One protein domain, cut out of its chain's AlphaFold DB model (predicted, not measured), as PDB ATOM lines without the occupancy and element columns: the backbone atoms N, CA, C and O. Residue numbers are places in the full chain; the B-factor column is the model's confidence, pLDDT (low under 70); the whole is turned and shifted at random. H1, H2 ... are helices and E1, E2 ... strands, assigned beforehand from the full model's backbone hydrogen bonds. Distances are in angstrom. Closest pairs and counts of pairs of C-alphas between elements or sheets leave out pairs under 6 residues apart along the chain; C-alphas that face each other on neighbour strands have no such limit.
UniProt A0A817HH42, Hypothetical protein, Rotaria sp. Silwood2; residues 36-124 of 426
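Overview. This is residues 36 to 124 of the 426 residues of the protein "Hypothetical protein" of Rotaria sp. Silwood2 (UniProt A0A817HH42). A three-stranded sheet is covered on one face by H3, with H2 beside it over the edge strand E4, while H1 grazes the sheet near both helices. Far from H1, a small hairpin of E1 and E2 hangs on a long link, away from this body. The printed part has 89 residues, with three named helices and five named strands that follow each other along the chain as E1 E2 E3 H1 H2 E4 E5 H3, class mixed; the larger sheet, E3 - E5 - E4, is antiparallel. It is only just compact, close to loose, with a radius of gyration of the C-alphas of 14.2 A and spans of 40 by 26 by 20 A.

Along the chain. E1, residues 41 to 43, begins at C-alpha 41 (485.921, 478.880, 284.280), and E2 is residues 46 to 49. E3 is residues 62 to 68, 19.9 A long; H1 is 71 to 79, 11.8 A; H2 is 82 to 89, 10.6 A. E4 is residues 94 to 99, 15.9 A, and E5 is 102 to 108, 19.4 A. H3, residues 109 to 122, 20.0 A, ends at C-alpha 122 (465.084, 487.105, 275.368).

Arrangement. In the hairpin E1 and E2, N 46 and O 43 are 3.4 A apart. Between the antiparallel neighbours E3 and E5, N 67 and O 103 are within hydrogen-bond range at 2.8 A; in the hairpin E4 and E5, N 95 and O 106 are within hydrogen-bond range at 2.8 A. E3, H1 H2, E4 form a split strand-helix-strand unit, with E5 between its strands and a right-handed crossover. H2 and H3 lie on the same face, making two layers, helices over a sheet. H3 runs along E5 at 14 degrees on the local plane, height over the sheet 9.4 A. H2 and H3 touch, the C-alphas of Ala 86 and Leu 119 closest at 6.9 A, at a steep tilt of 40 degrees, opposite ways. H1 and H2 are close but not clearly touching, C-alphas 77 and 83 closest at 5.2 A. In H1, H2 and H3 every O i to N i+4 pair is within hydrogen-bond range.

Size, cuts and confidence. The C-alphas farthest apart, of Lys 53 and Val 79, are 40.9 A apart. The printed part has no cut; E2 to E3 is the long link. Mean pLDDT of the printed part is 71.2, under 70 in residues 36 to 60 and 91 to 92.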
ATOM      1  N   ASP A  36     485.060 482.005 271.589       32.75
ATOM      2  CA  ASP A  36     484.229 480.811 271.839       32.75
ATOM      3  C   ASP A  36     483.802 480.773 273.319       32.75
ATOM      4  O   ASP A  36     484.610 480.581 274.231       32.75
ATOM      5  N   LEU A  37     482.504 480.969 273.558       33.59
ATOM      6  CA  LEU A  37     481.860 481.085 274.874       33.59
ATOM      7  C   LEU A  37     481.839 479.783 275.702       33.59
ATOM      8  O   LEU A  37     481.369 479.792 276.839       33.59
ATOM      9  N   LYS A  38     482.312 478.650 275.173       36.78
ATOM     10  CA  LYS A  38     482.067 477.321 275.776       36.78
ATOM     11  C   LYS A  38     483.080 476.854 276.809       36.78
ATOM     12  O   LYS A  38     482.924 475.759 277.344       36.78
ATOM     13  N   SER A  39     484.114 477.637 277.094       34.72
ATOM     14  CA  SER A  39     485.279 477.131 277.826       34.72
ATOM     15  C   SER A  39     485.654 477.936 279.081       34.72
ATOM     16  O   SER A  39     486.727 477.766 279.651       34.72
ATOM     17  N   THR A  40     484.746 478.769 279.586       35.69
ATOM     18  CA  THR A  40     485.061 479.743 280.636       35.69
ATOM     19  C   THR A  40     484.865 479.196 282.057       35.69
ATOM     20  O   THR A  40     483.739 478.977 282.501       35.69
ATOM     21  N   LEU A  41     485.955 479.033 282.816       32.97
ATOM     22  CA  LEU A  41     485.921 478.880 284.280       32.97
ATOM     23  C   LEU A  41     486.030 480.265 284.934       32.97
ATOM     24  O   LEU A  41     486.962 481.019 284.655       32.97
ATOM     25  N   ILE A  42     485.088 480.595 285.820       32.56
ATOM     26  CA  ILE A  42     485.077 481.861 286.564       32.56
ATOM     27  C   ILE A  42     485.923 481.697 287.835       32.56
ATOM     28  O   ILE A  42     485.572 480.911 288.715       32.56
ATOM     29  N   GLN A  43     487.017 482.455 287.954       33.00
ATOM     30  CA  GLN A  43     487.662 482.742 289.240       33.00
ATOM     31  C   GLN A  43     487.403 484.200 289.647       33.00
ATOM     32  O   GLN A  43     487.197 485.039 288.771       33.00
ATOM     33  N   PRO A  44     487.478 484.546 290.949       32.41
ATOM     34  CA  PRO A  44     487.073 485.863 291.454       32.41
ATOM     35  C   PRO A  44     487.879 487.063 290.924       32.41
ATOM     36  O   PRO A  44     487.532 488.194 291.234       32.41
ATOM     37  N   ILE A  45     488.967 486.843 290.172       34.69
ATOM     38  CA  ILE A  45     489.883 487.913 289.728       34.69
ATOM     39  C   ILE A  45     490.295 487.763 288.245       34.69
ATOM     40  O   ILE A  45     490.893 488.669 287.677       34.69
ATOM     41  N   THR A  46     489.974 486.650 287.567       32.41
ATOM     42  CA  THR A  46     490.328 486.476 286.140       32.41
ATOM     43  C   THR A  46     489.380 485.514 285.429       32.41
ATOM     44  O   THR A  46     489.045 484.457 285.962       32.41
ATOM     45  N   VAL A  47     489.001 485.866 284.198       36.81
ATOM     46  CA  VAL A  47     488.269 484.996 283.275       36.81
ATOM     47  C   VAL A  47     489.297 484.251 282.424       36.81
ATOM     48  O   VAL A  47     490.001 484.860 281.621       36.81
ATOM     49  N   ILE A  48     489.432 482.940 282.631       32.00
ATOM     50  CA  ILE A  48     490.346 482.109 281.837       32.00
ATOM     51  C   ILE A  48     489.588 481.637 280.594       32.00
ATOM     52  O   ILE A  48     488.648 480.852 280.703       32.00
ATOM     53  N   SER A  49     490.010 482.122 279.425       36.72
ATOM     54  CA  SER A  49     489.660 481.557 278.120       36.72
ATOM     55  C   SER A  49     490.779 480.617 277.670       36.72
ATOM     56  O   SER A  49     491.962 480.895 277.888       36.72
ATOM     57  N   PHE A  50     490.425 479.515 277.006       36.34
ATOM     58  CA  PHE A  50     491.385 478.560 276.441       36.34
ATOM     59  C   PHE A  50     492.196 479.123 275.258       36.34
ATOM     60  O   PHE A  50     493.022 478.399 274.712       36.34
ATOM     61  N   LEU A  51     492.013 480.403 274.900       31.81
ATOM     62  CA  LEU A  51     492.753 481.111 273.848       31.81
ATOM     63  C   LEU A  51     493.806 482.120 274.368       31.81
ATOM     64  O   LEU A  51     494.377 482.882 273.591       31.81
ATOM     65  N   GLY A  52     494.124 482.105 275.666       32.81
ATOM     66  CA  GLY A  52     495.187 482.925 276.260       32.81
ATOM     67  C   GLY A  52     494.725 483.706 277.490       32.81
ATOM     68  O   GLY A  52     493.540 483.748 277.818       32.81
ATOM     69  N   LYS A  53     495.676 484.329 278.205       35.03
ATOM     70  CA  LYS A  53     495.352 485.259 279.298       35.03
ATOM     71  C   LYS A  53     494.614 486.460 278.702       35.03
ATOM     72  O   LYS A  53     495.261 487.339 278.140       35.03
ATOM     73  N   ILE A  54     493.293 486.514 278.878       42.28
ATOM     74  CA  ILE A  54     492.545 487.767 278.757       42.28
ATOM     75  C   ILE A  54     493.136 488.685 279.821       42.28
ATOM     76  O   ILE A  54     493.001 488.435 281.023       42.28
ATOM     77  N   LYS A  55     493.884 489.695 279.388       49.81
ATOM     78  CA  LYS A  55     494.357 490.718 280.307       49.81
ATOM     79  C   LYS A  55     493.122 491.483 280.805       49.81
ATOM     80  O   LYS A  55     492.179 491.713 280.054       49.81
ATOM     81  N   ALA A  56     493.087 491.826 282.090       56.50
ATOM     82  CA  ALA A  56     491.914 492.460 282.702       56.50
ATOM     83  C   ALA A  56     491.558 493.827 282.075       56.50
ATOM     84  O   ALA A  56     490.430 494.290 282.212       56.50
ATOM     85  N   ASP A  57     492.499 494.449 281.364       62.22
ATOM     86  CA  ASP A  57     492.316 495.666 280.566       62.22
ATOM     87  C   ASP A  57     491.477 495.431 279.290       62.22
ATOM     88  O   ASP A  57     490.783 496.345 278.859       62.22
ATOM     89  N   TRP A  58     491.418 494.212 278.739       61.84
ATOM     90  CA  TRP A  58     490.595 493.895 277.556       61.84
ATOM     91  C   TRP A  58     489.102 494.059 277.800       61.84
ATOM     92  O   TRP A  58     488.345 494.422 276.907       61.84
ATOM     93  N   ILE A  59     488.695 493.839 279.043       64.56
ATOM     94  CA  ILE A  59     487.331 494.022 279.535       64.56
ATOM     95  C   ILE A  59     486.911 495.504 279.437       64.56
ATOM     96  O   ILE A  59     485.721 495.797 279.333       64.56
ATOM     97  N   GLN A  60     487.887 496.419 279.435       68.75
ATOM     98  CA  GLN A  60     487.706 497.871 279.354       68.75
ATOM     99  C   GLN A  60     487.817 498.419 277.925       68.75
ATOM    100  O   GLN A  60     487.545 499.598 277.719       68.75
ATOM    101  N   HIS A  61     488.219 497.607 276.940       77.69
ATOM    102  CA  HIS A  61     488.251 498.044 275.546       77.69
ATOM    103  C   HIS A  61     486.854 498.027 274.940       77.69
ATOM    104  O   HIS A  61     486.082 497.088 275.155       77.69
ATOM    105  N   ASP A  62     486.553 499.061 274.162       80.81
ATOM    106  CA  ASP A  62     485.322 499.117 273.395       80.81
ATOM    107  C   ASP A  62     485.357 498.088 272.267       80.81
ATOM    108  O   ASP A  62     486.336 497.963 271.531       80.81
ATOM    109  N   ILE A  63     484.259 497.354 272.138       81.12
ATOM    110  CA  ILE A  63     484.019 496.416 271.050       81.12
ATOM    111  C   ILE A  63     482.693 496.753 270.383       81.12
ATOM    112  O   ILE A  63     481.788 497.313 271.007       81.12
ATOM    113  N   GLU A  64     482.568 496.352 269.123       85.81
ATOM    114  CA  GLU A  64     481.312 496.384 268.388       85.81
ATOM    115  C   GLU A  64     480.859 494.957 268.077       85.81
ATOM    116  O   GLU A  64     481.637 494.103 267.642       85.81
ATOM    117  N   ARG A  65     479.584 494.678 268.345       85.19
ATOM    118  CA  ARG A  65     478.953 493.383 268.095       85.19
ATOM    119  C   ARG A  65     477.723 493.582 267.236       85.19
ATOM    120  O   ARG A  65     476.911 494.465 267.501       85.19
ATOM    121  N   HIS A  66     477.569 492.717 266.244       86.12
ATOM    122  CA  HIS A  66     476.445 492.754 265.323       86.12
ATOM    123  C   HIS A  66     475.611 491.486 265.443       86.12
ATOM    124  O   HIS A  66     476.102 490.374 265.237       86.12
ATOM    125  N   ILE A  67     474.323 491.660 265.718       85.19
ATOM    126  CA  ILE A  67     473.346 490.580 265.761       85.19
ATOM    127  C   ILE A  67     472.406 490.765 264.575       85.19
ATOM    128  O   ILE A  67     471.578 491.675 264.548       85.19
ATOM    129  N   LYS A  68     472.528 489.884 263.583       88.75
ATOM    130  CA  LYS A  68     471.575 489.815 262.474       88.75
ATOM    131  C   LYS A  68     470.293 489.146 262.958       88.75
ATOM    132  O   LYS A  68     470.358 488.043 263.501       88.75
ATOM    133  N   LEU A  69     469.160 489.799 262.753       89.44
ATOM    134  CA  LEU A  69     467.828 489.354 263.147       89.44
ATOM    135  C   LEU A  69     467.020 488.929 261.917       89.44
ATOM    136  O   LEU A  69     467.256 489.395 260.799       89.44
ATOM    137  N   ASN A  70     466.048 488.048 262.111       90.94
ATOM    138  CA  ASN A  70     464.965 487.870 261.148       90.94
ATOM    139  C   ASN A  70     463.753 488.743 261.521       90.94
ATOM    140  O   ASN A  70     463.753 489.441 262.532       90.94
ATOM    141  N   GLU A  71     462.712 488.717 260.692       90.25
ATOM    142  CA  GLU A  71     461.509 489.531 260.898       90.25
ATOM    143  C   GLU A  71     460.786 489.228 262.217       90.25
ATOM    144  O   GLU A  71     460.359 490.142 262.916       90.25
ATOM    145  N   THR A  72     460.692 487.950 262.588       89.56
ATOM    146  CA  THR A  72     460.045 487.517 263.831       89.56
ATOM    147  C   THR A  72     460.812 488.020 265.054       89.56
ATOM    148  O   THR A  72     460.210 488.541 265.989       89.56
ATOM    149  N   GLU A  73     462.139 487.903 265.041       90.81
ATOM    150  CA  GLU A  73     463.023 488.357 266.119       90.81
ATOM    151  C   GLU A  73     463.018 489.886 266.254       90.81
ATOM    152  O   GLU A  73     462.953 490.416 267.362       90.81
ATOM    153  N   GLU A  74     463.043 490.605 265.130       89.50
ATOM    154  CA  GLU A  74     462.946 492.064 265.111       89.50
ATOM    155  C   GLU A  74     461.605 492.540 265.685       89.50
ATOM    156  O   GLU A  74     461.576 493.412 266.558       89.50
ATOM    157  N   ASN A  75     460.500 491.940 265.236       87.50
ATOM    158  CA  ASN A  75     459.167 492.251 265.740       87.50
ATOM    159  C   ASN A  75     459.055 491.940 267.233       87.50
ATOM    160  O   ASN A  75     458.503 492.747 267.976       87.50
ATOM    161  N   PHE A  76     459.632 490.830 267.698       86.31
ATOM    162  CA  PHE A  76     459.667 490.500 269.119       86.31
ATOM    163  C   PHE A  76     460.374 491.591 269.938       86.31
ATOM    164  O   PHE A  76     459.832 492.054 270.940       86.31
ATOM    165  N   LEU A  77     461.549 492.058 269.498       84.06
ATOM    166  CA  LEU A  77     462.288 493.109 270.208       84.06
ATOM    167  C   LEU A  77     461.570 494.462 270.211       84.06
ATOM    168  O   LEU A  77     461.678 495.189 271.201       84.06
ATOM    169  N   LYS A  78     460.859 494.794 269.124       83.00
ATOM    170  CA  LYS A  78     460.101 496.045 268.979       83.00
ATOM    171  C   LYS A  78     458.794 496.036 269.772       83.00
ATOM    172  O   LYS A  78     458.514 496.995 270.480       83.00
ATOM    173  N   VAL A  79     458.002 494.970 269.655       79.50
ATOM    174  CA  VAL A  79     456.637 494.891 270.203       79.50
ATOM    175  C   VAL A  79     456.641 494.531 271.686       79.50
ATOM    176  O   VAL A  79     455.886 495.115 272.456       79.50
ATOM    177  N   ASN A  80     457.517 493.620 272.122       75.88
ATOM    178  CA  ASN A  80     457.550 493.171 273.519       75.88
ATOM    179  C   ASN A  80     458.460 494.025 274.405       75.88
ATOM    180  O   ASN A  80     458.891 493.571 275.464       75.88
ATOM    181  N   ASN A  81     458.796 495.247 273.975       73.88
ATOM    182  CA  ASN A  81     459.683 496.152 274.706       73.88
ATOM    183  C   ASN A  81     461.044 495.520 275.069       73.88
ATOM    184  O   ASN A  81     461.716 495.988 275.988       73.88
ATOM    185  N   GLY A  82     461.479 494.462 274.375       73.81
ATOM    186  CA  GLY A  82     462.733 493.765 274.681       73.81
ATOM    187  C   GLY A  82     463.936 494.691 274.504       73.81
ATOM    188  O   GLY A  82     464.817 494.758 275.360       73.81
ATOM    189  N   TYR A  83     463.910 495.498 273.441       76.50
ATOM    190  CA  TYR A  83     464.925 496.513 273.175       76.50
ATOM    191  C   TYR A  83     464.927 497.643 274.224       76.50
ATOM    192  O   TYR A  83     465.979 498.005 274.750       76.50
ATOM    193  N   SER A  84     463.761 498.179 274.595       76.25
ATOM    194  CA  SER A  84     463.656 499.233 275.619       76.25
ATOM    195  C   SER A  84     463.997 498.730 277.027       76.25
ATOM    196  O   SER A  84     464.607 499.461 277.809       76.25
ATOM    197  N   THR A  85     463.680 497.471 277.334       81.00
ATOM    198  CA  THR A  85     464.034 496.818 278.603       81.00
ATOM    199  C   THR A  85     465.543 496.620 278.693       81.00
ATOM    200  O   THR A  85     466.150 497.016 279.687       81.00
ATOM    201  N   ALA A  86     466.181 496.124 277.627       80.56
ATOM    202  CA  ALA A  86     467.637 496.010 277.566       80.56
ATOM    203  C   ALA A  86     468.332 497.373 277.739       80.56
ATOM    204  O   ALA A  86     469.270 497.481 278.528       80.56
ATOM    205  N   ARG A  87     467.833 498.444 277.100       80.62
ATOM    206  CA  ARG A  87     468.366 499.809 277.300       80.62
ATOM    207  C   ARG A  87     468.197 500.327 278.729       80.62
ATOM    208  O   ARG A  87     469.010 501.132 279.173       80.62
ATOM    209  N   THR A  88     467.164 499.880 279.438       82.25
ATOM    210  CA  THR A  88     466.933 500.241 280.845       82.25
ATOM    211  C   THR A  88     467.871 499.492 281.792       82.25
ATOM    212  O   THR A  88     468.285 500.059 282.797       82.25
ATOM    213  N   ILE A  89     468.222 498.239 281.473       82.50
ATOM    214  CA  ILE A  89     469.134 497.399 282.272       82.50
ATOM    215  C   ILE A  89     470.601 497.789 282.057       82.50
ATOM    216  O   ILE A  89     471.383 497.776 283.005       82.50
ATOM    217  N   PHE A  90     470.963 498.190 280.836       83.31
ATOM    218  CA  PHE A  90     472.314 498.632 280.476       83.31
ATOM    219  C   PHE A  90     472.349 500.123 280.088       83.31
ATOM    220  O   PHE A  90     472.771 500.469 278.979       83.31
ATOM    221  N   PRO A  91     471.874 501.043 280.951       69.12
ATOM    222  CA  PRO A  91     471.754 502.439 280.580       69.12
ATOM    223  C   PRO A  91     473.145 503.079 280.521       69.12
ATOM    224  O   PRO A  91     473.915 503.016 281.476       69.12
ATOM    225  N   LYS A  92     473.432 503.770 279.412       69.12
ATOM    226  CA  LYS A  92     474.610 504.640 279.206       69.12
ATOM    227  C   LYS A  92     475.977 503.944 279.085       69.12
ATOM    228  O   LYS A  92     476.957 504.642 278.859       69.12
ATOM    229  N   THR A  93     476.051 502.618 279.183       75.31
ATOM    230  CA  THR A  93     477.306 501.844 279.067       75.31
ATOM    231  C   THR A  93     477.451 501.082 277.751       75.31
ATOM    232  O   THR A  93     478.574 500.790 277.352       75.31
ATOM    233  N   VAL A  94     476.346 500.800 277.054       82.56
ATOM    234  CA  VAL A  94     476.351 500.211 275.706       82.56
ATOM    235  C   VAL A  94     475.431 501.026 274.807       82.56
ATOM    236  O   VAL A  94     474.245 501.215 275.097       82.56
ATOM    237  N   ARG A  95     475.970 501.517 273.694       86.62
ATOM    238  CA  ARG A  95     475.194 502.081 272.593       86.62
ATOM    239  C   ARG A  95     474.555 500.925 271.831       86.62
ATOM    240  O   ARG A  95     475.252 500.046 271.343       86.62
ATOM    241  N   MET A  96     473.228 500.926 271.754       88.75
ATOM    242  CA  MET A  96     472.460 499.905 271.043       88.75
ATOM    243  C   MET A  96     471.724 500.554 269.881       88.75
ATOM    244  O   MET A  96     470.937 501.471 270.109       88.75
ATOM    245  N   GLU A  97     471.914 500.065 268.663       88.44
ATOM    246  CA  GLU A  97     471.249 500.589 267.467       88.44
ATOM    247  C   GLU A  97     470.615 499.457 266.675       88.44
ATOM    248  O   GLU A  97     471.287 498.497 266.315       88.44
ATOM    249  N   LEU A  98     469.315 499.569 266.411       85.81
ATOM    250  CA  LEU A  98     468.588 498.624 265.576       85.81
ATOM    251  C   LEU A  98     468.276 499.292 264.238       85.81
ATOM    252  O   LEU A  98     467.436 500.190 264.181       85.81
ATOM    253  N   ASN A  99     468.929 498.842 263.171       85.44
ATOM    254  CA  ASN A  99     468.700 499.332 261.817       85.44
ATOM    255  C   ASN A  99     468.572 498.152 260.851       85.44
ATOM    256  O   ASN A  99     469.459 497.306 260.798       85.44
ATOM    257  N   ASN A 100     467.476 498.083 260.090       84.44
ATOM    258  CA  ASN A 100     467.263 497.082 259.038       84.44
ATOM    259  C   ASN A 100     467.627 495.643 259.457       84.44
ATOM    260  O   ASN A 100     468.434 494.983 258.802       84.44
ATOM    261  N   ARG A 101     467.041 495.152 260.562       88.50
ATOM    262  CA  ARG A 101     467.303 493.812 261.138       88.50
ATOM    263  C   ARG A 101     468.745 493.564 261.603       88.50
ATOM    264  O   ARG A 101     469.109 492.424 261.877       88.50
ATOM    265  N   LEU A 102     469.566 494.597 261.721       90.19
ATOM    266  CA  LEU A 102     470.885 494.524 262.330       90.19
ATOM    267  C   LEU A 102     470.851 495.266 263.663       90.19
ATOM    268  O   LEU A 102     470.565 496.462 263.703       90.19
ATOM    269  N   LEU A 103     471.119 494.546 264.748       88.38
ATOM    270  CA  LEU A 103     471.305 495.132 266.067       88.38
ATOM    271  C   LEU A 103     472.803 495.265 266.340       88.38
ATOM    272  O   LEU A 103     473.492 494.257 266.497       88.38
ATOM    273  N   SER A 104     473.284 496.501 266.386       89.75
ATOM    274  CA  SER A 104     474.658 496.838 266.753       89.75
ATOM    275  C   SER A 104     474.734 497.198 268.234       89.75
ATOM    276  O   SER A 104     473.904 497.959 268.738       89.75
ATOM    277  N   LEU A 105     475.725 496.641 268.925       86.44
ATOM    278  CA  LEU A 105     476.033 496.897 270.329       86.44
ATOM    279  C   LEU A 105     477.474 497.402 270.417       86.44
ATOM    280  O   LEU A 105     478.387 496.693 269.999       86.44
ATOM    281  N   THR A 106     477.674 498.601 270.960       89.50
ATOM    282  CA  THR A 106     478.993 499.241 271.059       89.50
ATOM    283  C   THR A 106     479.254 499.733 272.475       89.50
ATOM    284  O   THR A 106     478.436 500.455 273.046       89.50
ATOM    285  N   GLY A 107     480.404 499.381 273.034       87.12
ATOM    286  CA  GLY A 107     480.833 499.766 274.380       87.12
ATOM    287  C   GLY A 107     481.867 498.783 274.912       87.12
ATOM    288  O   GLY A 107     482.295 497.885 274.178       87.12
ATOM    289  N   THR A 108     482.230 498.898 276.188       82.62
ATOM    290  CA  THR A 108     483.276 498.051 276.775       82.62
ATOM    291  C   THR A 108     482.931 496.565 276.677       82.62
ATOM    292  O   THR A 108     481.768 496.166 276.800       82.62
ATOM    293  N   ALA A 109     483.942 495.723 276.461       73.44
ATOM    294  CA  ALA A 109     483.757 494.305 276.176       73.44
ATOM    295  C   ALA A 109     482.897 493.566 277.214       73.44
ATOM    296  O   ALA A 109     482.050 492.759 276.829       73.44
ATOM    297  N   ASP A 110     483.046 493.872 278.509       76.38
ATOM    298  CA  ASP A 110     482.218 493.268 279.566       76.38
ATOM    299  C   ASP A 110     480.728 493.510 279.348       76.38
ATOM    300  O   ASP A 110     479.906 492.591 279.359       76.38
ATOM    301  N   VAL A 111     480.376 494.783 279.178       80.44
ATOM    302  CA  VAL A 111     478.984 495.211 279.184       80.44
ATOM    303  C   VAL A 111     478.348 494.878 277.845       80.44
ATOM    304  O   VAL A 111     477.216 494.397 277.816       80.44
ATOM    305  N   THR A 112     479.092 495.035 276.747       78.81
ATOM    306  CA  THR A 112     478.632 494.664 275.410       78.81
ATOM    307  C   THR A 112     478.308 493.171 275.337       78.81
ATOM    308  O   THR A 112     477.189 492.829 274.956       78.81
ATOM    309  N   LEU A 113     479.190 492.278 275.808       77.81
ATOM    310  CA  LEU A 113     478.930 490.829 275.806       77.81
ATOM    311  C   LEU A 113     477.785 490.423 276.749       77.81
ATOM    312  O   LEU A 113     476.970 489.569 276.397       77.81
ATOM    313  N   LYS A 114     477.676 491.045 277.933       80.12
ATOM    314  CA  LYS A 114     476.540 490.820 278.850       80.12
ATOM    315  C   LYS A 114     475.215 491.256 278.230       80.12
ATOM    316  O   LYS A 114     474.215 490.553 278.370       80.12
ATOM    317  N   SER A 115     475.211 492.391 277.535       79.81
ATOM    318  CA  SER A 115     474.021 492.904 276.860       79.81
ATOM    319  C   SER A 115     473.621 492.039 275.660       79.81
ATOM    320  O   SER A 115     472.439 491.728 275.513       79.81
ATOM    321  N   GLU A 116     474.597 491.565 274.874       83.00
ATOM    322  CA  GLU A 116     474.399 490.595 273.793       83.00
ATOM    323  C   GLU A 116     473.760 489.318 274.342       83.00
ATOM    324  O   GLU A 116     472.706 488.904 273.864       83.00
ATOM    325  N   LEU A 117     474.338 488.732 275.397       79.75
ATOM    326  CA  LEU A 117     473.810 487.516 276.014       79.75
ATOM    327  C   LEU A 117     472.378 487.706 276.529       79.75
ATOM    328  O   LEU A 117     471.525 486.858 276.277       79.75
ATOM    329  N   TYR A 118     472.105 488.820 277.215       83.81
ATOM    330  CA  TYR A 118     470.765 489.140 277.705       83.81
ATOM    331  C   TYR A 118     469.751 489.209 276.555       83.81
ATOM    332  O   TYR A 118     468.712 488.552 276.604       83.81
ATOM    333  N   LEU A 119     470.068 489.957 275.494       83.94
ATOM    334  CA  LEU A 119     469.201 490.106 274.323       83.94
ATOM    335  C   LEU A 119     468.976 488.772 273.604       83.94
ATOM    336  O   LEU A 119     467.840 488.441 273.266       83.94
ATOM    337  N   LEU A 120     470.032 487.978 273.412       82.44
ATOM    338  CA  LEU A 120     469.932 486.661 272.786       82.44
ATOM    339  C   LEU A 120     469.058 485.706 273.606       82.44
ATOM    340  O   LEU A 120     468.290 484.954 273.013       82.44
ATOM    341  N   GLN A 121     469.114 485.764 274.941       82.81
ATOM    342  CA  GLN A 121     468.255 484.961 275.817       82.81
ATOM    343  C   GLN A 121     466.777 485.350 275.715       82.81
ATOM    344  O   GLN A 121     465.925 484.463 275.723       82.81
ATOM    345  N   GLN A 122     466.465 486.644 275.575       83.69
ATOM    346  CA  GLN A 122     465.084 487.105 275.368       83.69
ATOM    347  C   GLN A 122     464.506 486.630 274.026       83.69
ATOM    348  O   GLN A 122     463.300 486.450 273.906       83.69
ATOM    349  N   LEU A 123     465.360 486.404 273.026       86.31
ATOM    350  CA  LEU A 123     464.972 485.917 271.699       86.31
ATOM    351  C   LEU A 123     464.789 484.393 271.621       86.31
ATOM    352  O   LEU A 123     464.434 483.880 270.558       86.31
ATOM    353  N   ILE A 124     465.062 483.655 272.702       88.62
ATOM    354  CA  ILE A 124     464.889 482.202 272.720       88.62
ATOM    355  C   ILE A 124     463.398 481.879 272.752       88.62
ATOM    356  O   ILE A 124     462.699 482.155 273.725       88.62
TER     357      ILE A 124